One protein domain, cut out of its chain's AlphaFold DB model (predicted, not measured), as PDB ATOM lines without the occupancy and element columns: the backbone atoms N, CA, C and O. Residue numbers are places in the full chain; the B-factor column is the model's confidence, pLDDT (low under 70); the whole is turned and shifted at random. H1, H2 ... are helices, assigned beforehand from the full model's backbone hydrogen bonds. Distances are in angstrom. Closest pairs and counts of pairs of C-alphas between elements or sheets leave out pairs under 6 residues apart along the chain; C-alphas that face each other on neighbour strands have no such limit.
ATOM      1  N   GLU A   4      44.442  72.392  83.969       97.00
ATOM      2  CA  GLU A   4      45.844  72.787  83.899       97.00
ATOM      3  C   GLU A   4      46.207  73.689  85.079       97.00
ATOM      4  O   GLU A   4      47.169  73.429  85.795       97.00
ATOM      5  N   ARG A   5      45.374  74.700  85.357       97.25
ATOM      6  CA  ARG A   5      45.593  75.596  86.493       97.25
ATOM      7  C   ARG A   5      45.381  74.908  87.837       97.25
ATOM      8  O   ARG A   5      46.096  75.207  88.787       97.25
ATOM      9  N   LYS A   6      44.412  73.990  87.936       97.62
ATOM     10  CA  LYS A   6      44.238  73.176  89.151       97.62
ATOM     11  C   LYS A   6      45.503  72.371  89.436       97.62
ATOM     12  O   LYS A   6      46.022  72.464  90.537       97.62
ATOM     13  N   ALA A   7      46.026  71.672  88.430       98.00
ATOM     14  CA  ALA A   7      47.241  70.881  88.569       98.00
ATOM     15  C   ALA A   7      48.451  71.759  88.928       98.00
ATOM     16  O   ALA A   7      49.211  71.418  89.830       98.00
ATOM     17  N   ALA A   8      48.580  72.932  88.300       97.88
ATOM     18  CA  ALA A   8      49.635  73.890  88.615       97.88
ATOM     19  C   ALA A   8      49.600  74.346  90.079       97.88
ATOM     20  O   ALA A   8      50.625  74.329  90.760       97.88
ATOM     21  N   ILE A   9      48.414  74.700  90.583       97.62
ATOM     22  CA  ILE A   9      48.218  75.089  91.983       97.62
ATOM     23  C   ILE A   9      48.567  73.932  92.919       97.62
ATOM     24  O   ILE A   9      49.260  74.162  93.908       97.62
ATOM     25  N   SER A  10      48.118  72.712  92.618       98.19
ATOM     26  CA  SER A  10      48.381  71.541  93.456       98.19
ATOM     27  C   SER A  10      49.876  71.194  93.495       98.19
ATOM     28  O   SER A  10      50.419  71.009  94.577       98.19
ATOM     29  N   LEU A  11      50.598  71.209  92.367       97.88
ATOM     30  CA  LEU A  11      52.050  70.962  92.375       97.88
ATOM     31  C   LEU A  11      52.827  72.071  93.100       97.88
ATOM     32  O   LEU A  11      53.705  71.783  93.908       97.88
ATOM     33  N   ARG A  12      52.461  73.340  92.889       96.81
ATOM     34  CA  ARG A  12      53.045  74.469  93.626       96.81
ATOM     35  C   ARG A  12      52.825  74.335  95.136       96.81
ATOM     36  O   ARG A  12      53.747  74.577  95.905       96.81
ATOM     37  N   LYS A  13      51.605  73.984  95.560       97.00
ATOM     38  CA  LYS A  13      51.264  73.753  96.973       97.00
ATOM     39  C   LYS A  13      52.044  72.587  97.554       97.00
ATOM     40  O   LYS A  13      52.522  72.714  98.668       97.00
ATOM     41  N   LEU A  14      52.213  71.502  96.801       97.56
ATOM     42  CA  LEU A  14      53.039  70.371  97.211       97.56
ATOM     43  C   LEU A  14      54.487  70.810  97.476       97.56
ATOM     44  O   LEU A  14      55.017  70.521  98.543       97.56
ATOM     45  N   TRP A  15      55.101  71.554  96.550       95.69
ATOM     46  CA  TRP A  15      56.456  72.086  96.737       95.69
ATOM     47  C   TRP A  15      56.553  73.037  97.929       95.69
ATOM     48  O   TRP A  15      57.454  72.907  98.749       95.69
ATOM     49  N   GLN A  16      55.602  73.962  98.064       94.12
ATOM     50  CA  GLN A  16      55.583  74.894  99.187       94.12
ATOM     51  C   GLN A  16      55.397  74.168 100.530       94.12
ATOM     52  O   GLN A  16      56.110  74.454 101.484       94.12
ATOM     53  N   ALA A  17      54.466  73.216 100.600       96.19
ATOM     54  CA  ALA A  17      54.197  72.429 101.797       96.19
ATOM     55  C   ALA A  17      55.397  71.556 102.182       96.19
ATOM     56  O   ALA A  17      55.684  71.402 103.365       96.19
ATOM     57  N   HIS A  18      56.132  71.029 101.201       95.25
ATOM     58  CA  HIS A  18      57.396  70.341 101.444       95.25
ATOM     59  C   HIS A  18      58.432  71.275 102.088       95.25
ATOM     60  O   HIS A  18      58.951  70.962 103.160       95.25
ATOM     61  N   ASP A  19      58.658  72.454 101.501       91.69
ATOM     62  CA  ASP A  19      59.596  73.455 102.029       91.69
ATOM     63  C   ASP A  19      59.209  73.934 103.447       91.69
ATOM     64  O   ASP A  19      60.073  74.249 104.269       91.69
ATOM     65  N   GLU A  20      57.908  73.995 103.744       93.62
ATOM     66  CA  GLU A  20      57.346  74.420 105.035       93.62
ATOM     67  C   GLU A  20      57.168  73.265 106.038       93.62
ATOM     68  O   GLU A  20      56.883  73.514 107.211       93.62
ATOM     69  N   ARG A  21      57.375  72.014 105.603       93.25
ATOM     70  CA  ARG A  21      57.075  70.781 106.351       93.25
ATOM     71  C   ARG A  21      55.622  70.678 106.829       93.25
ATOM     72  O   ARG A  21      55.351  70.138 107.901       93.25
ATOM     73  N   ASP A  22      54.683  71.174 106.028       96.81
ATOM     74  CA  ASP A  22      53.249  70.982 106.243       96.81
ATOM     75  C   ASP A  22      52.797  69.663 105.601       96.81
ATOM     76  O   ASP A  22      52.427  69.600 104.427       96.81
ATOM     77  N   GLU A  23      52.844  68.584 106.382       96.19
ATOM     78  CA  GLU A  23      52.455  67.247 105.917       96.19
ATOM     79  C   GLU A  23      50.998  67.197 105.431       96.19
ATOM     80  O   GLU A  23      50.698  66.569 104.415       96.19
ATOM     81  N   GLY A  24      50.087  67.897 106.116       96.12
ATOM     82  CA  GLY A  24      48.659  67.869 105.802       96.12
ATOM     83  C   GLY A  24      48.343  68.524 104.458       96.12
ATOM     84  O   GLY A  24      47.630  67.938 103.631       96.12
ATOM     85  N   GLU A  25      48.894  69.716 104.217       97.50
ATOM     86  CA  GLU A  25      48.767  70.397 102.922       97.50
ATOM     87  C   GLU A  25      49.500  69.609 101.827       97.50
ATOM     88  O   GLU A  25      48.972  69.451 100.726       97.50
ATOM     89  N   GLY A  26      50.666  69.039 102.139       98.06
ATOM     90  CA  GLY A  26      51.462  68.228 101.223       98.06
ATOM     91  C   GLY A  26      50.727  66.991 100.702       98.06
ATOM     92  O   GLY A  26      50.619  66.796  99.487       98.06
ATOM     93  N   TRP A  27      50.157  66.182 101.601       98.12
ATOM     94  CA  TRP A  27      49.349  65.012 101.233       98.12
ATOM     95  C   TRP A  27      48.141  65.400 100.387       98.12
ATOM     96  O   TRP A  27      47.850  64.749  99.382       98.12
ATOM     97  N   THR A  28      47.451  66.471 100.785       98.44
ATOM     98  CA  THR A  28      46.246  66.953 100.104       98.44
ATOM     99  C   THR A  28      46.577  67.425  98.692       98.44
ATOM    100  O   THR A  28      45.937  67.000  97.732       98.44
ATOM    101  N   ALA A  29      47.620  68.238  98.543       98.50
ATOM    102  CA  ALA A  29      48.062  68.764  97.260       98.50
ATOM    103  C   ALA A  29      48.517  67.648  96.302       98.50
ATOM    104  O   ALA A  29      48.148  67.642  95.126       98.50
ATOM    105  N   ALA A  30      49.254  66.653  96.801       98.56
ATOM    106  CA  ALA A  30      49.622  65.490  96.000       98.56
ATOM    107  C   ALA A  30      48.392  64.653  95.598       98.56
ATOM    108  O   ALA A  30      48.270  64.251  94.442       98.56
ATOM    109  N   ALA A  31      47.438  64.431  96.508       98.75
ATOM    110  CA  ALA A  31      46.200  63.713  96.201       98.75
ATOM    111  C   ALA A  31      45.351  64.429  95.134       98.75
ATOM    112  O   ALA A  31      44.773  63.784  94.252       98.75
ATOM    113  N   GLU A  32      45.298  65.761  95.160       98.56
ATOM    114  CA  GLU A  32      44.629  66.552  94.122       98.56
ATOM    115  C   GLU A  32      45.243  66.315  92.735       98.56
ATOM    116  O   GLU A  32      44.496  66.153  91.767       98.56
ATOM    117  N   LEU A  33      46.575  66.212  92.630       98.19
ATOM    118  CA  LEU A  33      47.246  65.883  91.367       98.19
ATOM    119  C   LEU A  33      46.802  64.519  90.835       98.19
ATOM    120  O   LEU A  33      46.351  64.430  89.696       98.19
ATOM    121  N   TYR A  34      46.846  63.465  91.654       98.50
ATOM    122  CA  TYR A  34      46.402  62.135  91.218       98.50
ATOM    123  C   TYR A  34      44.916  62.099  90.849       98.50
ATOM    124  O   TYR A  34      44.538  61.421  89.895       98.50
ATOM    125  N   SER A  35      44.075  62.868  91.546       98.31
ATOM    126  CA  SER A  35      42.655  63.004  91.198       98.31
ATOM    127  C   SER A  35      42.470  63.622  89.807       98.31
ATOM    128  O   SER A  35      41.628  63.173  89.032       98.31
ATOM    129  N   ILE A  36      43.276  64.632  89.455       97.88
ATOM    130  CA  ILE A  36      43.274  65.244  88.115       97.88
ATOM    131  C   ILE A  36      43.733  64.242  87.047       97.88
ATOM    132  O   ILE A  36      43.211  64.260  85.933       97.88
ATOM    133  N   LEU A  37      44.654  63.343  87.401       96.81
ATOM    134  CA  LEU A  37      45.133  62.258  86.539       96.81
ATOM    135  C   LEU A  37      44.168  61.058  86.452       96.81
ATOM    136  O   LEU A  37      44.485  60.075  85.792       96.81
ATOM    137  N   GLY A  38      42.983  61.139  87.070       96.94
ATOM    138  CA  GLY A  38      41.910  60.150  86.922       96.94
ATOM    139  C   GLY A  38      41.775  59.146  88.069       96.94
ATOM    140  O   GLY A  38      40.930  58.253  87.988       96.94
ATOM    141  N   ALA A  39      42.552  59.286  89.145       98.12
ATOM    142  CA  ALA A  39      42.400  58.455  90.334       98.12
ATOM    143  C   ALA A  39      41.083  58.759  91.070       98.12
ATOM    144  O   ALA A  39      40.652  59.911  91.165       98.12
ATOM    145  N   ASN A  40      40.455  57.732  91.646       98.44
ATOM    146  CA  ASN A  40      39.346  57.946  92.578       98.44
ATOM    147  C   ASN A  40      39.854  58.488  93.932       98.44
ATOM    148  O   ASN A  40      41.055  58.488  94.198       98.44
ATOM    149  N   SER A  41      38.949  58.931  94.810       98.00
ATOM    150  CA  SER A  41      39.325  59.583  96.075       98.00
ATOM    151  C   SER A  41      40.187  58.720  97.005       98.00
ATOM    152  O   SER A  41      41.078  59.255  97.660       98.00
ATOM    153  N   GLU A  42      39.957  57.407  97.062       98.38
ATOM    154  CA  GLU A  42      40.750  56.492  97.895       98.38
ATOM    155  C   GLU A  42      42.161  56.311  97.320       98.38
ATOM    156  O   GLU A  42      43.154  56.459  98.036       98.38
ATOM    157  N   GLN A  43      42.250  56.076  96.007       98.69
ATOM    158  CA  GLN A  43      43.523  55.962  95.294       98.69
ATOM    159  C   GLN A  43      44.346  57.245  95.420       98.69
ATOM    160  O   GLN A  43      45.525  57.197  95.762       98.69
ATOM    161  N   ALA A  44      43.712  58.393  95.185       98.69
ATOM    162  CA  ALA A  44      44.335  59.705  95.252       98.69
ATOM    163  C   ALA A  44      44.879  60.011  96.651       98.69
ATOM    164  O   ALA A  44      46.025  60.433  96.775       98.69
ATOM    165  N   ALA A  45      44.097  59.759  97.706       98.69
ATOM    166  CA  ALA A  45      44.543  59.977  99.080       98.69
ATOM    167  C   ALA A  45      45.767  59.113  99.422       98.69
ATOM    168  O   ALA A  45      46.751  59.606  99.979       98.69
ATOM    169  N   ARG A  46      45.740  57.830  99.039       98.69
ATOM    170  CA  ARG A  46      46.862  56.916  99.274       98.69
ATOM    171  C   ARG A  46      48.112  57.331  98.498       98.69
ATOM    172  O   ARG A  46      49.196  57.359  99.075       98.69
ATOM    173  N   ALA A  47      47.967  57.664  97.220       98.81
ATOM    174  CA  ALA A  47      49.074  58.106  96.380       98.81
ATOM    175  C   ALA A  47      49.647  59.458  96.835       98.81
ATOM    176  O   ALA A  47      50.863  59.650  96.799       98.81
ATOM    177  N   GLY A  48      48.792  60.361  97.325       98.69
ATOM    178  CA  GLY A  48      49.193  61.641  97.901       98.69
ATOM    179  C   GLY A  48      50.071  61.479  99.140       98.69
ATOM    180  O   GLY A  48      51.162  62.046  99.191       98.69
ATOM    181  N   PHE A  49      49.650  60.625 100.081       98.75
ATOM    182  CA  PHE A  49      50.458  60.251 101.248       98.75
ATOM    183  C   PHE A  49      51.831  59.703 100.830       98.75
ATOM    184  O   PHE A  49      52.862  60.241 101.220       98.75
ATOM    185  N   LEU A  50      51.849  58.676  99.972       98.88
ATOM    186  CA  LEU A  50      53.087  58.027  99.522       98.88
ATOM    187  C   LEU A  50      54.040  58.996  98.808       98.88
ATOM    188  O   LEU A  50      55.254  58.908  98.981       98.88
ATOM    189  N   THR A  51      53.495  59.917  98.014       98.75
ATOM    190  CA  THR A  51      54.296  60.904  97.282       98.75
ATOM    191  C   THR A  51      54.967  61.879  98.235       98.75
ATOM    192  O   THR A  51      56.159  62.120  98.094       98.75
ATOM    193  N   PHE A  52      54.254  62.409  99.229       98.50
ATOM    194  CA  PHE A  52      54.866  63.333 100.184       98.50
ATOM    195  C   PHE A  52      55.923  62.650 101.061       98.50
ATOM    196  O   PHE A  52      56.996  63.204 101.270       98.50
ATOM    197  N   GLU A  53      55.675  61.414 101.502       98.62
ATOM    198  CA  GLU A  53      56.682  60.613 102.211       98.62
ATOM    199  C   GLU A  53      57.956  60.421 101.368       98.62
ATOM    200  O   GLU A  53      59.067  60.439 101.895       98.62
ATOM    201  N   ALA A  54      57.825  60.288 100.042       98.75
ATOM    202  CA  ALA A  54      58.977  60.220  99.148       98.75
ATOM    203  C   ALA A  54      59.784  61.529  99.115       98.75
ATOM    204  O   ALA A  54      61.013  61.473  99.073       98.75
ATOM    205  N   TYR A  55      59.122  62.689  99.176       98.12
ATOM    206  CA  TYR A  55      59.798  63.983  99.321       98.12
ATOM    207  C   TYR A  55      60.563  64.065 100.654       98.12
ATOM    208  O   TYR A  55      61.747  64.394 100.661       98.12
ATOM    209  N   LEU A  56      59.952  63.645 101.769       97.81
ATOM    210  CA  LEU A  56      60.626  63.609 103.077       97.81
ATOM    211  C   LEU A  56      61.842  62.666 103.096       97.81
ATOM    212  O   LEU A  56      62.859  62.961 103.727       97.81
ATOM    213  N   LEU A  57      61.771  61.538 102.383       98.50
ATOM    214  CA  LEU A  57      62.918  60.646 102.196       98.50
ATOM    215  C   LEU A  57      64.011  61.278 101.328       98.50
ATOM    216  O   LEU A  57      65.188  61.043 101.587       98.50
ATOM    217  N   ALA A  58      63.655  62.093 100.334       97.38
ATOM    218  CA  ALA A  58      64.633  62.839  99.544       97.38
ATOM    219  C   ALA A  58      65.356  63.913 100.377       97.38
ATOM    220  O   ALA A  58      66.527  64.195 100.124       97.38
ATOM    221  N   ASP A  59      64.691  64.498 101.374       96.88
ATOM    222  CA  ASP A  59      65.309  65.367 102.385       96.88
ATOM    223  C   ASP A  59      66.235  64.599 103.333       96.88
ATOM    224  O   ASP A  59      67.257  65.120 103.779       96.88
ATOM    225  N   GLU A  60      65.904  63.349 103.661       98.06
ATOM    226  CA  GLU A  60      66.816  62.499 104.423       98.06
ATOM    227  C   GLU A  60      68.044  62.118 103.585       98.06
ATOM    228  O   GLU A  60      69.155  62.181 104.103       98.06
ATOM    229  N   ALA A  61      67.878  61.823 102.290       98.12
ATOM    230  CA  ALA A  61      68.985  61.555 101.368       98.12
ATOM    231  C   ALA A  61      69.985  62.724 101.306       98.12
ATOM    232  O   ALA A  61      71.190  62.508 101.427       98.12
ATOM    233  N   GLU A  62      69.494  63.966 101.233       96.31
ATOM    234  CA  GLU A  62      70.333  65.176 101.254       96.31
ATOM    235  C   GLU A  62      71.259  65.239 102.472       96.31
ATOM    236  O   GLU A  62      72.391  65.713 102.384       96.31
ATOM    237  N   ARG A  63      70.830  64.730 103.632       97.00
ATOM    238  CA  ARG A  63      71.677  64.756 104.835       97.00
ATOM    239  C   ARG A  63      72.931  63.906 104.693       97.00
ATOM    240  O   ARG A  63      73.884  64.161 105.438       97.00
ATOM    241  N   TRP A  64      72.929  62.941 103.779       97.88
ATOM    242  CA  TRP A  64      74.031  62.026 103.485       97.88
ATOM    243  C   TRP A  64      74.839  62.426 102.250       97.88
ATOM    244  O   TRP A  64      75.913  61.863 102.035       97.88
ATOM    245  N   GLN A  65      74.384  63.440 101.508       94.81
ATOM    246  CA  GLN A  65      75.110  64.005 100.377       94.81
ATOM    247  C   GLN A  65      76.549  64.363 100.773       94.81
ATOM    248  O   GLN A  65      76.787  64.978 101.818       94.81
ATOM    249  N   ASP A  66      77.503  63.932  99.945       94.00
ATOM    250  CA  ASP A  66      78.954  64.099 100.124       94.00
ATOM    251  C   ASP A  66      79.534  63.492 101.420       94.00
ATOM    252  O   ASP A  66      80.705  63.710 101.745       94.00
ATOM    253  N   LYS A  67      78.739  62.722 102.175       96.56
ATOM    254  CA  LYS A  67      79.149  62.065 103.429       96.56
ATOM    255  C   LYS A  67      79.171  60.550 103.301       96.56
ATOM    256  O   LYS A  67      80.126  59.928 103.757       96.56
ATOM    257  N   ASP A  68      78.114  59.978 102.731       97.88
ATOM    258  CA  ASP A  68      77.929  58.537 102.581       97.88
ATOM    259  C   ASP A  68      77.001  58.266 101.387       97.88
ATOM    260  O   ASP A  68      75.780  58.406 101.477       97.88
ATOM    261  N   GLU A  69      77.603  57.904 100.254       96.56
ATOM    262  CA  GLU A  69      76.881  57.648  99.005       96.56
ATOM    263  C   GLU A  69      75.930  56.447  99.122       96.56
ATOM    264  O   GLU A  69      74.833  56.483  98.567       96.56
ATOM    265  N   GLU A  70      76.298  55.411  99.889       98.06
ATOM    266  CA  GLU A  70      75.441  54.236 100.081       98.06
ATOM    267  C   GLU A  70      74.169  54.610 100.850       98.06
ATOM    268  O   GLU A  70      73.069  54.162 100.506       98.06
ATOM    269  N   MET A  71      74.296  55.465 101.869       98.38
ATOM    270  CA  MET A  71      73.148  55.966 102.625       98.38
ATOM    271  C   MET A  71      72.292  56.941 101.814       98.38
ATOM    272  O   MET A  71      71.063  56.851 101.869       98.38
ATOM    273  N   GLU A  72      72.904  57.839 101.041       98.50
ATOM    274  CA  GLU A  72      72.184  58.720 100.113       98.50
ATOM    275  C   GLU A  72      71.341  57.894  99.120       98.50
ATOM    276  O   GLU A  72      70.126  58.098  99.002       98.50
ATOM    277  N   ASP A  73      71.951  56.893  98.479       98.19
ATOM    278  CA  ASP A  73      71.282  56.000  97.528       98.19
ATOM    279  C   ASP A  73      70.187  55.154  98.179       98.19
ATOM    280  O   ASP A  73      69.134  54.925  97.578       98.19
ATOM    281  N   PHE A  74      70.385  54.718  99.423       98.50
ATOM    282  CA  PHE A  74      69.371  53.984 100.175       98.50
ATOM    283  C   PHE A  74      68.084  54.800 100.362       98.50
ATOM    284  O   PHE A  74      66.982  54.271 100.173       98.50
ATOM    285  N   PHE A  75      68.196  56.082 100.717       98.75
ATOM    286  CA  PHE A  75      67.026  56.945 100.898       98.75
ATOM    287  C   PHE A  75      66.353  57.292  99.569       98.75
ATOM    288  O   PHE A  75      65.125  57.189  99.477       98.75
ATOM    289  N   TYR A  76      67.125  57.584  98.517       98.69
ATOM    290  CA  TYR A  76      66.564  57.764  97.176       98.69
ATOM    291  C   TYR A  76      65.869  56.498  96.662       98.69
ATOM    292  O   TYR A  76      64.777  56.581  96.099       98.69
ATOM    293  N   HIS A  77      66.426  55.312  96.908       98.56
ATOM    294  CA  HIS A  77      65.783  54.053  96.541       98.56
ATOM    295  C   HIS A  77      64.444  53.862  97.265       98.56
ATOM    296  O   HIS A  77      63.454  53.468  96.649       98.56
ATOM    297  N   LYS A  78      64.368  54.187  98.562       98.81
ATOM    298  CA  LYS A  78      63.095  54.148  99.294       98.81
ATOM    299  C   LYS A  78      62.075  55.139  98.735       98.81
ATOM    300  O   LYS A  78      60.922  54.754  98.549       98.81
ATOM    301  N   ALA A  79      62.490  56.369  98.431       98.75
ATOM    302  CA  ALA A  79      61.624  57.369  97.808       98.75
ATOM    303  C   ALA A  79      61.064  56.860  96.468       98.75
ATOM    304  O   ALA A  79      59.858  56.932  96.231       98.75
ATOM    305  N   MET A  80      61.914  56.246  95.637       98.81
ATOM    306  CA  MET A  80      61.516  55.632  94.367       98.81
ATOM    307  C   MET A  80      60.426  54.576  94.568       98.81
ATOM    308  O   MET A  80      59.416  54.603  93.870       98.81
ATOM    309  N   VAL A  81      60.599  53.663  95.530       98.81
ATOM    310  CA  VAL A  81      59.622  52.597  95.806       98.81
ATOM    311  C   VAL A  81      58.263  53.174  96.219       98.81
ATOM    312  O   VAL A  81      57.230  52.679  95.763       98.81
ATOM    313  N   LEU A  82      58.239  54.237  97.031       98.88
ATOM    314  CA  LEU A  82      56.985  54.898  97.414       98.88
ATOM    315  C   LEU A  82      56.299  55.568  96.222       98.88
ATOM    316  O   LEU A  82      55.090  55.419  96.054       98.88
ATOM    317  N   LEU A  83      57.060  56.252  95.369       98.88
ATOM    318  CA  LEU A  83      56.535  56.857  94.145       98.88
ATOM    319  C   LEU A  83      56.003  55.793  93.173       98.88
ATOM    320  O   LEU A  83      54.925  55.966  92.609       98.88
ATOM    321  N   GLN A  84      56.689  54.657  93.019       98.81
ATOM    322  CA  GLN A  84      56.190  53.529  92.221       98.81
ATOM    323  C   GLN A  84      54.868  52.986  92.760       98.81
ATOM    324  O   GLN A  84      53.953  52.717  91.983       98.81
ATOM    325  N   GLU A  85      54.745  52.842  94.079       98.81
ATOM    326  CA  GLU A  85      53.504  52.386  94.703       98.81
ATOM    327  C   GLU A  85      52.375  53.417  94.573       98.81
ATOM    328  O   GLU A  85      51.228  53.040  94.321       98.81
ATOM    329  N   ALA A  86      52.683  54.714  94.673       98.75
ATOM    330  CA  ALA A  86      51.720  55.791  94.454       98.75
ATOM    331  C   ALA A  86      51.140  55.727  93.036       98.75
ATOM    332  O   ALA A  86      49.921  55.711  92.852       98.75
ATOM    333  N   ARG A  87      52.010  55.592  92.030       98.50
ATOM    334  CA  ARG A  87      51.593  55.469  90.631       98.50
ATOM    335  C   ARG A  87      50.812  54.183  90.366       98.50
ATOM    336  O   ARG A  87      49.738  54.244  89.768       98.50
ATOM    337  N   ARG A  88      51.276  53.044  90.894       98.62
ATOM    338  CA  ARG A  88      50.577  51.750  90.808       98.62
ATOM    339  C   ARG A  88      49.171  51.818  91.401       98.62
ATOM    340  O   ARG A  88      48.228  51.337  90.782       98.62
ATOM    341  N   THR A  89      49.021  52.453  92.564       98.56
ATOM    342  CA  THR A  89      47.725  52.651  93.240       98.56
ATOM    343  C   THR A  89      46.717  53.365  92.333       98.56
ATOM    344  O   THR A  89      45.525  53.056  92.355       98.56
ATOM    345  N   CYS A  90      47.197  54.292  91.504       98.19
ATOM    346  CA  CYS A  90      46.393  55.080  90.576       98.19
ATOM    347  C   CYS A  90      46.307  54.488  89.158       98.19
ATOM    348  O   CYS A  90      45.801  55.163  88.267       98.19
ATOM    349  N   ASN A  91      46.765  53.248  88.937       97.50
ATOM    350  CA  ASN A  91      46.848  52.615  87.612       97.50
ATOM    351  C   ASN A  91      47.653  53.438  86.584       97.50
ATOM    352  O   ASN A  91      47.332  53.444  85.397       97.50
ATOM    353  N   LEU A  92      48.683  54.144  87.047       97.38
ATOM    354  CA  LEU A  92      49.631  54.866  86.205       97.38
ATOM    355  C   LEU A  92      50.867  53.996  85.941       97.38
ATOM    356  O   LEU A  92      51.089  52.991  86.621       97.38
ATOM    357  N   GLU A  93      51.688  54.386  84.964       96.31
ATOM    358  CA  GLU A  93      52.970  53.714  84.722       96.31
ATOM    359  C   GLU A  93      53.893  53.784  85.954       96.31
ATOM    360  O   GLU A  93      53.741  54.674  86.791       96.31
ATOM    361  N   THR A  94      54.854  52.863  86.073       97.62
ATOM    362  CA  THR A  94      55.738  52.742  87.251       97.62
ATOM    363  C   THR A  94      57.230  52.931  86.960       97.62
ATOM    364  O   THR A  94      58.062  52.663  87.832       97.62
ATOM    365  N   ASP A  95      57.578  53.378  85.759       96.94
ATOM    366  CA  ASP A  95      58.955  53.520  85.283       96.94
ATOM    367  C   ASP A  95      59.492  54.945  85.496       96.94
ATOM    368  O   ASP A  95      60.674  55.120  85.806       96.94
ATOM    369  N   SER A  96      58.627  55.967  85.441       97.62
ATOM    370  CA  SER A  96      59.011  57.366  85.691       97.62
ATOM    371  C   SER A  96      59.663  57.620  87.060       97.62
ATOM    372  O   SER A  96      60.651  58.357  87.091       97.62
ATOM    373  N   PRO A  97      59.266  56.976  88.183       98.62
ATOM    374  CA  PRO A  97      59.867  57.246  89.492       98.62
ATOM    375  C   PRO A  97      61.375  57.012  89.578       98.62
ATOM    376  O   PRO A  97      62.064  57.679  90.351       98.62
ATOM    377  N   ALA A  98      61.906  56.066  88.794       98.50
ATOM    378  CA  ALA A  98      63.341  55.812  88.749       98.50
ATOM    379  C   ALA A  98      64.098  56.993  88.129       98.50
ATOM    380  O   ALA A  98      65.224  57.281  88.524       98.50
ATOM    381  N   HIS A  99      63.487  57.684  87.168       98.56
ATOM    382  CA  HIS A  99      64.029  58.912  86.604       98.56
ATOM    383  C   HIS A  99      63.835  60.092  87.556       98.56
ATOM    384  O   HIS A  99      64.767  60.880  87.721       98.56
ATOM    385  N   THR A 100      62.703  60.144  88.269       98.38
ATOM    386  CA  THR A 100      62.429  61.167  89.287       98.38
ATOM    387  C   THR A 100      63.533  61.253  90.333       98.38
ATOM    388  O   THR A 100      64.154  62.300  90.513       98.38
ATOM    389  N   ILE A 101      63.854  60.131  90.979       98.50
ATOM    390  CA  ILE A 101      64.890  60.125  92.019       98.50
ATOM    391  C   ILE A 101      66.289  60.432  91.467       98.50
ATOM    392  O   ILE A 101      67.103  61.037  92.162       98.50
ATOM    393  N   ARG A 102      66.570  60.069  90.206       98.56
ATOM    394  CA  ARG A 102      67.859  60.350  89.565       98.56
ATOM    395  C   ARG A 102      68.026  61.832  89.263       98.56
ATOM    396  O   ARG A 102      69.101  62.364  89.534       98.56
ATOM    397  N   TRP A 103      66.997  62.517  88.752       97.94
ATOM    398  CA  TRP A 103      67.110  63.962  88.540       97.94
ATOM    399  C   TRP A 103      67.075  64.738  89.859       97.94
ATOM    400  O   TRP A 103      67.764  65.748  89.954       97.94
ATOM    401  N   TRP A 104      66.375  64.258  90.898       97.25
ATOM    402  CA  TRP A 104      66.468  64.837  92.249       97.25
ATOM    403  C   TRP A 104      67.897  64.788  92.788       97.25
ATOM    404  O   TRP A 104      68.408  65.812  93.242       97.25
ATOM    405  N   LYS A 105      68.557  63.625  92.699       97.56
ATOM    406  CA  LYS A 105      69.969  63.480  93.079       97.56
ATOM    407  C   LYS A 105      70.853  64.405  92.237       97.56
ATOM    408  O   LYS A 105      71.593  65.215  92.787       97.56
ATOM    409  N   ALA A 106      70.723  64.365  90.909       97.25
ATOM    410  CA  ALA A 106      71.508  65.211  90.006       97.25
ATOM    411  C   ALA A 106      71.349  66.713  90.308       97.25
ATOM    412  O   ALA A 106      72.335  67.447  90.295       97.25
ATOM    413  N   TYR A 107      70.132  67.163  90.630       95.06
ATOM    414  CA  TYR A 107      69.851  68.555  90.982       95.06
ATOM    415  C   TYR A 107      70.621  68.987  92.231       95.06
ATOM    416  O   TYR A 107      71.292  70.018  92.205       95.06
ATOM    417  N   ARG A 108      70.588  68.178  93.300       93.50
ATOM    418  CA  ARG A 108      71.310  68.477  94.549       93.50
ATOM    419  C   ARG A 108      72.832  68.453  94.372       93.50
ATOM    420  O   ARG A 108      73.532  69.230  95.015       93.50
ATOM    421  N   HIS A 109      73.341  67.624  93.461       95.62
ATOM    422  CA  HIS A 109      74.763  67.562  93.093       95.62
ATOM    423  C   HIS A 109      75.194  68.624  92.061       95.62
ATOM    424  O   HIS A 109      76.364  68.683  91.686       95.62
ATOM    425  N   GLY A 110      74.278  69.473  91.583       94.25
ATOM    426  CA  GLY A 110      74.579  70.503  90.582       94.25
ATOM    427  C   GLY A 110      74.875  69.962  89.175       94.25
ATOM    428  O   GLY A 110      75.455  70.674  88.354       94.25
ATOM    429  N   ASP A 111      74.482  68.722  88.867       96.62
ATOM    430  CA  ASP A 111      74.621  68.126  87.534       96.62
ATOM    431  C   ASP A 111      73.439  68.510  86.630       96.62
ATOM    432  O   ASP A 111      72.480  67.759  86.443       96.62
ATOM    433  N   GLU A 112      73.522  69.693  86.021       95.62
ATOM    434  CA  GLU A 112      72.484  70.208  85.116       95.62
ATOM    435  C   GLU A 112      72.192  69.273  83.929       95.62
ATOM    436  O   GLU A 112      71.049  69.179  83.471       95.62
ATOM    437  N   ARG A 113      73.210  68.567  83.414       96.69
ATOM    438  CA  ARG A 113      73.032  67.637  82.286       96.69
ATOM    439  C   ARG A 113      72.282  66.391  82.732       96.69
ATOM    440  O   ARG A 113      71.399  65.936  82.004       96.69
ATOM    441  N   GLY A 114      72.622  65.866  83.908       97.81
ATOM    442  CA  GLY A 114      71.906  64.770  84.552       97.81
ATOM    443  C   GLY A 114      70.443  65.120  84.798       97.81
ATOM    444  O   GLY A 114      69.566  64.352  84.407       97.81
ATOM    445  N   VAL A 115      70.170  66.317  85.330       97.75
ATOM    446  CA  VAL A 115      68.802  66.820  85.533       97.75
ATOM    447  C   VAL A 115      68.017  66.821  84.224       97.75
ATOM    448  O   VAL A 115      66.934  66.243  84.153       97.75
ATOM    449  N   TRP A 116      68.568  67.433  83.173       97.62
ATOM    450  CA  TRP A 116      67.879  67.542  81.887       97.62
ATOM    451  C   TRP A 116      67.594  66.174  81.264       97.62
ATOM    452  O   TRP A 116      66.487  65.913  80.792       97.62
ATOM    453  N   LYS A 117      68.595  65.288  81.267       98.06
ATOM    454  CA  LYS A 117      68.483  63.939  80.711       98.06
ATOM    455  C   LYS A 117      67.395  63.143  81.426       98.06
ATOM    456  O   LYS A 117      66.521  62.585  80.772       98.06
ATOM    457  N   GLU A 118      67.455  63.073  82.751       98.56
ATOM    458  CA  GLU A 118      66.550  62.224  83.522       98.56
ATOM    459  C   GLU A 118      65.125  62.798  83.548       98.56
ATOM    460  O   GLU A 118      64.178  62.027  83.454       98.56
ATOM    461  N   LEU A 119      64.943  64.124  83.519       97.94
ATOM    462  CA  LEU A 119      63.617  64.721  83.316       97.94
ATOM    463  C   LEU A 119      63.003  64.366  81.955       97.94
ATOM    464  O   LEU A 119      61.800  64.117  81.882       97.94
ATOM    465  N   ILE A 120      63.792  64.328  80.874       98.12
ATOM    466  CA  ILE A 120      63.285  63.894  79.562       98.12
ATOM    467  C   ILE A 120      62.813  62.442  79.641       98.12
ATOM    468  O   ILE A 120      61.716  62.132  79.179       98.12
ATOM    469  N   GLU A 121      63.624  61.557  80.217       98.44
ATOM    470  CA  GLU A 121      63.292  60.133  80.308       98.44
ATOM    471  C   GLU A 121      62.100  59.870  81.246       98.44
ATOM    472  O   GLU A 121      61.257  59.032  80.927       98.44
ATOM    473  N   GLU A 122      61.947  60.646  82.326       98.31
ATOM    474  CA  GLU A 122      60.747  60.626  83.173       98.31
ATOM    475  C   GLU A 122      59.482  60.867  82.338       98.31
ATOM    476  O   GLU A 122      58.537  60.080  82.380       98.31
ATOM    477  N   HIS A 123      59.478  61.924  81.525       98.38
ATOM    478  CA  HIS A 123      58.326  62.262  80.694       98.38
ATOM    479  C   HIS A 123      58.106  61.258  79.564       98.38
ATOM    480  O   HIS A 123      56.961  60.952  79.246       98.38
ATOM    481  N   LYS A 124      59.169  60.716  78.958       98.00
ATOM    482  CA  LYS A 124      59.033  59.665  77.938       98.00
ATOM    483  C   LYS A 124      58.389  58.407  78.507       98.00
ATOM    484  O   LYS A 124      57.576  57.797  77.820       98.00
ATOM    485  N   ALA A 125      58.703  58.037  79.749       97.31
ATOM    486  CA  ALA A 125      58.044  56.913  80.412       97.31
ATOM    487  C   ALA A 125      56.527  57.151  80.515       97.31
ATOM    488  O   ALA A 125      55.734  56.282  80.140       97.31
ATOM    489  N   VAL A 126      56.122  58.361  80.919       97.31
ATOM    490  CA  VAL A 126      54.711  58.776  80.999       97.31
ATOM    491  C   VAL A 126      54.036  58.798  79.618       97.31
ATOM    492  O   VAL A 126      52.910  58.326  79.470       97.31
ATOM    493  N   PHE A 127      54.716  59.320  78.598       97.50
ATOM    494  CA  PHE A 127      54.175  59.524  77.247       97.50
ATOM    495  C   PHE A 127      54.492  58.380  76.277       97.50
ATOM    496  O   PHE A 127      54.343  58.545  75.071       97.50
ATOM    497  N   SER A 128      54.905  57.215  76.779       95.12
ATOM    498  CA  SER A 128      55.407  56.081  75.979       95.12
ATOM    499  C   SER A 128      54.425  55.534  74.932       95.12
ATOM    500  O   SER A 128      54.814  54.786  74.039       95.12
ATOM    501  N   HIS A 129      53.154  55.919  75.025       94.19
ATOM    502  CA  HIS A 129      52.095  55.573  74.085       94.19
ATOM    503  C   HIS A 129      52.001  56.520  72.869       94.19
ATOM    504  O   HIS A 129      51.242  56.229  71.944       94.19
ATOM    505  N   LEU A 130      52.737  57.637  72.851       96.38
ATOM    506  CA  LEU A 130      52.698  58.647  71.788       96.38
ATOM    507  C   LEU A 130      53.902  58.552  70.843       96.38
ATOM    508  O   LEU A 130      55.041  58.416  71.276       96.38
ATOM    509  N   GLU A 131      53.670  58.760  69.545       95.38
ATOM    510  CA  GLU A 131      54.754  58.913  68.557       95.38
ATOM    511  C   GLU A 131      55.561  60.204  68.787       95.38
ATOM    512  O   GLU A 131      56.781  60.225  68.645       95.38
ATOM    513  N   GLU A 132      54.887  61.279  69.204       96.00
ATOM    514  CA  GLU A 132      55.474  62.602  69.458       96.00
ATOM    515  C   GLU A 132      56.089  62.726  70.868       96.00
ATOM    516  O   GLU A 132      56.365  63.839  71.324       96.00
ATOM    517  N   MET A 133      56.294  61.610  71.585       96.56
ATOM    518  CA  MET A 133      56.701  61.624  72.998       96.56
ATOM    519  C   MET A 133      57.950  62.471  73.255       96.56
ATOM    520  O   MET A 133      57.989  63.215  74.227       96.56
ATOM    521  N   GLU A 134      58.949  62.424  72.367       96.00
ATOM    522  CA  GLU A 134      60.202  63.159  72.562       96.00
ATOM    523  C   GLU A 134      59.998  64.678  72.534       96.00
ATOM    524  O   GLU A 134      60.619  65.397  73.317       96.00
ATOM    525  N   GLU A 135      59.099  65.159  71.675       97.12
ATOM    526  CA  GLU A 135      58.784  66.580  71.561       97.12
ATOM    527  C   GLU A 135      58.019  67.071  72.797       97.12
ATOM    528  O   GLU A 135      58.417  68.053  73.426       97.12
ATOM    529  N   TYR A 136      56.979  66.340  73.215       97.62
ATOM    530  CA  TYR A 136      56.231  66.670  74.433       97.62
ATOM    531  C   TYR A 136      57.114  66.632  75.682       97.62
ATOM    532  O   TYR A 136      57.036  67.541  76.511       97.62
ATOM    533  N   SER A 137      57.991  65.631  75.809       97.88
ATOM    534  CA  SER A 137      58.935  65.544  76.923       97.88
ATOM    535  C   SER A 137      59.835  66.774  76.990       97.88
ATOM    536  O   SER A 137      59.954  67.370  78.056       97.88
ATOM    537  N   ARG A 138      60.429  67.204  75.868       97.69
ATOM    538  CA  ARG A 138      61.310  68.384  75.839       97.69
ATOM    539  C   ARG A 138      60.583  69.662  76.251       97.69
ATOM    540  O   ARG A 138      61.084  70.376  77.117       97.69
ATOM    541  N   GLN A 139      59.396  69.912  75.699       97.69
ATOM    542  CA  GLN A 139      58.592  71.086  76.056       97.69
ATOM    543  C   GLN A 139      58.205  71.084  77.547       97.69
ATOM    544  O   GLN A 139      58.252  72.120  78.212       97.69
ATOM    545  N   CYS A 140      57.860  69.914  78.100       97.94
ATOM    546  CA  CYS A 140      57.601  69.756  79.528       97.94
ATOM    547  C   CYS A 140      58.841  70.070  80.380       97.94
ATOM    548  O   CYS A 140      58.732  70.830  81.342       97.94
ATOM    549  N   VAL A 141      60.015  69.536  80.023       97.69
ATOM    550  CA  VAL A 141      61.270  69.782  80.757       97.69
ATOM    551  C   VAL A 141      61.625  71.268  80.785       97.69
ATOM    552  O   VAL A 141      61.964  71.785  81.850       97.69
ATOM    553  N   GLU A 142      61.502  71.968  79.655       96.44
ATOM    554  CA  GLU A 142      61.757  73.413  79.574       96.44
ATOM    555  C   GLU A 142      60.917  74.189  80.595       96.44
ATOM    556  O   GLU A 142      61.456  74.958  81.396       96.44
ATOM    557  N   LYS A 143      59.605  73.931  80.631       96.44
ATOM    558  CA  LYS A 143      58.682  74.627  81.536       96.44
ATOM    559  C   LYS A 143      58.848  74.234  82.993       96.44
ATOM    560  O   LYS A 143      58.784  75.094  83.872       96.44
ATOM    561  N   LEU A 144      59.104  72.957  83.262       96.38
ATOM    562  CA  LEU A 144      59.319  72.485  84.622       96.38
ATOM    563  C   LEU A 144      60.596  73.084  85.224       96.38
ATOM    564  O   LEU A 144      60.575  73.539  86.366       96.38
ATOM    565  N   LEU A 145      61.686  73.166  84.458       94.75
ATOM    566  CA  LEU A 145      62.933  73.770  84.935       94.75
ATOM    567  C   LEU A 145      62.831  75.286  85.116       94.75
ATOM    568  O   LEU A 145      63.438  75.829  86.041       94.75
ATOM    569  N   GLU A 146      62.049  75.977  84.283       93.94
ATOM    570  CA  GLU A 146      61.688  77.377  84.532       93.94
ATOM    571  C   GLU A 146      60.937  77.524  85.862       93.94
ATOM    572  O   GLU A 146      61.276  78.409  86.649       93.94
ATOM    573  N   ALA A 147      59.973  76.643  86.149       94.44
ATOM    574  CA  ALA A 147      59.224  76.656  87.403       94.44
ATOM    575  C   ALA A 147      60.117  76.378  88.625       94.44
ATOM    576  O   ALA A 147      60.070  77.142  89.590       94.44
ATOM    577  N   VAL A 148      60.977  75.354  88.574       90.25
ATOM    578  CA  VAL A 148      61.911  75.003  89.664       90.25
ATOM    579  C   VAL A 148      62.817  76.188  90.019       90.25
ATOM    580  O   VAL A 148      62.874  76.591  91.182       90.25
ATOM    581  N   LYS A 149      63.421  76.840  89.013       88.12
ATOM    582  CA  LYS A 149      64.285  78.027  89.190       88.12
ATOM    583  C   LYS A 149      63.567  79.249  89.778       88.12
ATOM    584  O   LYS A 149      64.210  80.218  90.187       88.12
ATOM    585  N   LYS A 150      62.234  79.293  89.742       86.31
ATOM    586  CA  LYS A 150      61.434  80.398  90.299       86.31
ATOM    587  C   LYS A 150      60.901  80.055  91.684       86.31
ATOM    588  O   LYS A 150      60.942  80.915  92.563       86.31
ATOM    589  N   GLY A 151      60.452  78.819  91.872       79.00
ATOM    590  CA  GLY A 151      59.888  78.325  93.122       79.00
ATOM    591  C   GLY A 151      60.964  78.124  94.174       79.00
ATOM    592  O   GLY A 151      61.010  78.866  95.150       79.00
ATOM    593  N   HIS A 152      61.877  77.186  93.941       74.12
ATOM    594  CA  HIS A 152      62.869  76.813  94.948       74.12
ATOM    595  C   HIS A 152      63.960  77.880  95.114       74.12
ATOM    596  O   HIS A 152      64.274  78.263  96.241       74.12
ATOM    597  N   ASP A 153      64.470  78.455  94.020       74.62
ATOM    598  CA  ASP A 153      65.603  79.390  94.126       74.62
ATOM    599  C   ASP A 153      65.182  80.813  94.525       74.62
ATOM    600  O   ASP A 153      65.960  81.553  95.132       74.62
ATOM    601  N   LYS A 154      63.968  81.243  94.148       80.06
ATOM    602  CA  LYS A 154      63.515  82.641  94.312       80.06
ATOM    603  C   LYS A 154      62.268  82.802  95.172       80.06
ATOM    604  O   LYS A 154      61.933  83.941  95.496       80.06
ATOM    605  N   LYS A 155      61.591  81.707  95.532       83.38
ATOM    606  CA  LYS A 155      60.313  81.708  96.266       83.38
ATOM    607  C   LYS A 155      59.240  82.578  95.601       83.38
ATOM    608  O   LYS A 155      58.359  83.120  96.267       83.38
ATOM    609  N   ASP A 156      59.302  82.717  94.275       90.44
ATOM    610  CA  ASP A 156      58.313  83.454  93.486       90.44
ATOM    611  C   ASP A 156      57.181  82.510  93.080       90.44
ATOM    612  O   ASP A 156      57.090  82.023  91.948       90.44
ATOM    613  N   TRP A 157      56.315  82.209  94.046       90.38
ATOM    614  CA  TRP A 157      55.232  81.242  93.876       90.38
ATOM    615  C   TRP A 157      54.201  81.656  92.827       90.38
ATOM    616  O   TRP A 157      53.557  80.787  92.242       90.38
ATOM    617  N   LYS A 158      54.064  82.959  92.556       90.38
ATOM    618  CA  LYS A 158      53.151  83.454  91.525       90.38
ATOM    619  C   LYS A 158      53.670  83.105  90.133       90.38
ATOM    620  O   LYS A 158      52.944  82.494  89.358       90.38
ATOM    621  N   VAL A 159      54.925  83.448  89.834       91.25
ATOM    622  CA  VAL A 159      55.535  83.100  88.539       91.25
ATOM    623  C   VAL A 159      55.670  81.583  88.400       91.25
ATOM    624  O   VAL A 159      55.462  81.043  87.319       91.25
ATOM    625  N   THR A 160      55.953  80.880  89.498       93.75
ATOM    626  CA  THR A 160      55.989  79.411  89.519       93.75
ATOM    627  C   THR A 160      54.648  78.811  89.091       93.75
ATOM    628  O   THR A 160      54.637  77.921  88.250       93.75
ATOM    629  N   GLU A 161      53.518  79.317  89.603       94.69
ATOM    630  CA  GLU A 161      52.178  78.868  89.183       94.69
ATOM    631  C   GLU A 161      51.952  79.068  87.681       94.69
ATOM    632  O   GLU A 161      51.448  78.165  87.019       94.69
ATOM    633  N   GLU A 162      52.339  80.223  87.135       94.62
ATOM    634  CA  GLU A 162      52.179  80.534  85.708       94.62
ATOM    635  C   GLU A 162      52.978  79.557  84.826       94.62
ATOM    636  O   GLU A 162      52.436  79.010  83.864       94.62
ATOM    637  N   MET A 163      54.233  79.264  85.191       96.38
ATOM    638  CA  MET A 163      55.074  78.294  84.474       96.38
ATOM    639  C   MET A 163      54.542  76.862  84.610       96.38
ATOM    640  O   MET A 163      54.527  76.110  83.636       96.38
ATOM    641  N   LEU A 164      54.053  76.490  85.796       97.75
ATOM    642  CA  LEU A 164      53.417  75.193  86.010       97.75
ATOM    643  C   LEU A 164      52.106  75.059  85.223       97.75
ATOM    644  O   LEU A 164      51.793  73.974  84.742       97.75
ATOM    645  N   GLU A 165      51.346  76.140  85.035       97.50
ATOM    646  CA  GLU A 165      50.147  76.118  84.189       97.50
ATOM    647  C   GLU A 165      50.512  75.859  82.721       97.50
ATOM    648  O   GLU A 165      49.835  75.084  82.045       97.50
ATOM    649  N   GLU A 166      51.590  76.466  82.217       97.56
ATOM    650  CA  GLU A 166      52.125  76.174  80.879       97.56
ATOM    651  C   GLU A 166      52.617  74.730  80.758       97.56
ATOM    652  O   GLU A 166      52.255  74.041  79.803       97.56
ATOM    653  N   TYR A 167      53.356  74.244  81.756       98.25
ATOM    654  CA  TYR A 167      53.764  72.846  81.852       98.25
ATOM    655  C   TYR A 167      52.559  71.896  81.772       98.25
ATOM    656  O   TYR A 167      52.543  70.985  80.944       98.25
ATOM    657  N   PHE A 168      51.506  72.131  82.562       98.25
ATOM    658  CA  PHE A 168      50.339  71.248  82.579       98.25
ATOM    659  C   PHE A 168      49.466  71.352  81.325       98.25
ATOM    660  O   PHE A 168      48.801  70.372  80.991       98.25
ATOM    661  N   LYS A 169      49.495  72.469  80.582       97.75
ATOM    662  CA  LYS A 169      48.882  72.546  79.239       97.75
ATOM    663  C   LYS A 169      49.510  71.546  78.271       97.75
ATOM    664  O   LYS A 169      48.793  70.949  77.473       97.75
ATOM    665  N   ILE A 170      50.825  71.364  78.348       97.75
ATOM    666  CA  ILE A 170      51.569  70.411  77.519       97.75
ATOM    667  C   ILE A 170      51.352  68.995  78.060       97.75
ATOM    668  O   ILE A 170      50.880  68.120  77.334       97.75
ATOM    669  N   PHE A 171      51.602  68.794  79.357       98.31
ATOM    670  CA  PHE A 171      51.523  67.490  80.008       98.31
ATOM    671  C   PHE A 171      50.136  66.857  79.856       98.31
ATOM    672  O   PHE A 171      50.024  65.736  79.380       98.31
ATOM    673  N   LEU A 172      49.055  67.569  80.199       97.19
ATOM    674  CA  LEU A 172      47.696  67.009  80.145       97.19
ATOM    675  C   LEU A 172      47.172  66.822  78.717       97.19
ATOM    676  O   LEU A 172      46.178  66.120  78.525       97.19
ATOM    677  N   LYS A 173      47.807  67.457  77.725       96.00
ATOM    678  CA  LYS A 173      47.543  67.189  76.310       96.00
ATOM    679  C   LYS A 173      48.185  65.869  75.875       96.00
ATOM    680  O   LYS A 173      47.551  65.142  75.126       96.00
ATOM    681  N   ALA A 174      49.399  65.580  76.346       95.75
ATOM    682  CA  ALA A 174      50.154  64.368  76.022       95.75
ATOM    683  C   ALA A 174      49.814  63.156  76.913       95.75
ATOM    684  O   ALA A 174      50.134  62.023  76.586       95.75
ATOM    685  N   PHE A 175      49.210  63.390  78.074       93.44
ATOM    686  CA  PHE A 175      48.884  62.337  79.035       93.44
ATOM    687  C   PHE A 175      47.597  61.562  78.692       93.44
ATOM    688  O   PHE A 175      47.402  60.461  79.200       93.44
ATOM    689  N   LYS A 176      46.699  62.157  77.899       79.12
ATOM    690  CA  LYS A 176      45.398  61.580  77.521       79.12
ATOM    691  C   LYS A 176      45.505  60.722  76.272       79.12
ATOM    692  O   LYS A 176      44.772  59.710  76.229       79.12
TER     693      LYS A 176
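This is residues 4 to 176 of the 176 residues of an uncharacterized protein of Candidatus Aenigmarchaeota archaeon (UniProt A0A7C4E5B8). Look for a closed ring of eight helices made of four helical hairpins, H3 with H4, H5 with H6, H7 with H8 and H1 with H2: each helix packs on the next along the chain, and H8 comes back onto H1. The H3 and H4 hairpin, with the two longest helices nearly side by side, makes one long wall of the ring. The printed part has 173 residues with eight named helices, H1 to H8 in order, and no named strand; the class is all helix. The whole is compact, with a radius of gyration of the C-alphas of 15.0 A, and rounded, spanning 42 by 35 by 32 A.

Find C-alpha 41 at (39.325, 59.583, 96.075); from there H3, the longest helix, runs 31.9 A to residue 62. H4 is residues 69 to 89 and 30.1 A long. Look next at H5, residues 96 to 108, and H6, residues 112 to 126. H7, residues 133 to 151, is 26.3 A long, and H8, residues 157 to 174, is 25.1 A long, ending at C-alpha 174 at (50.154, 64.368, 76.022). H1, residues 4 to 20, begins at C-alpha 4 at (45.844, 72.787, 83.899) and is 24.1 A long; H2 is residues 23 to 36.

Start at H3, which with H1 is a hub, touching three helices each. H3 and H4 touch at a shallow tilt of 9 degrees, opposite ways; their closest C-alphas, Ala 47 and Ala 86, are 4.0 A apart. With H5 they form an up and down bundle, each helix running against the one before. H4 touches H5 with residues 76 to 84 alone, closest at C-alphas Met 80 and Pro 97, 5.4 A. H5 and H6 touch at a shallow tilt of 15 degrees, closest at C-alphas Ser 96 and Glu 122, 4.5 A. H7 touches H6 with residues 133 to 141 alone, at a steep tilt of 53 degrees; the closest C-alphas, His 123 and Ser 137, are 5.0 A apart. H7 and H8 touch at a shallow tilt of 12 degrees, closest at C-alphas Ala 147 and Thr 160, 4.7 A. H8 has a kink of 27 degrees near residue 167. H8 touches H1 at a steep tilt of 50 degrees, closest at C-alphas Ala 8 and Leu 164, 4.8 A. H1 and H2 are a hairpin, closest at C-alphas Ser 10 and Ala 29, 4.7 A. H2 touches H3 at a steep tilt of 54 degrees, closest at C-alphas Ala 31 and Gly 48, 4.0 A. H1 touches H3 with residues 14 to 18 alone, closest at C-alphas His 18 and Tyr 55, 7.1 A. Among the pairs that are apart are H3 and H7, and H4 and H8. In H1, H2, H3, H4, H6 and H7 every O i to N i+4 pair is within hydrogen-bond range; in H5 8 of 9 are, in H8 13 of 14.

The two C-alphas farthest apart, Lys 67 and Glu 131, are 42.7 A apart. The printed part has no cut, and no link is long. Its mean pLDDT is 96.4, and no printed residue is under 70.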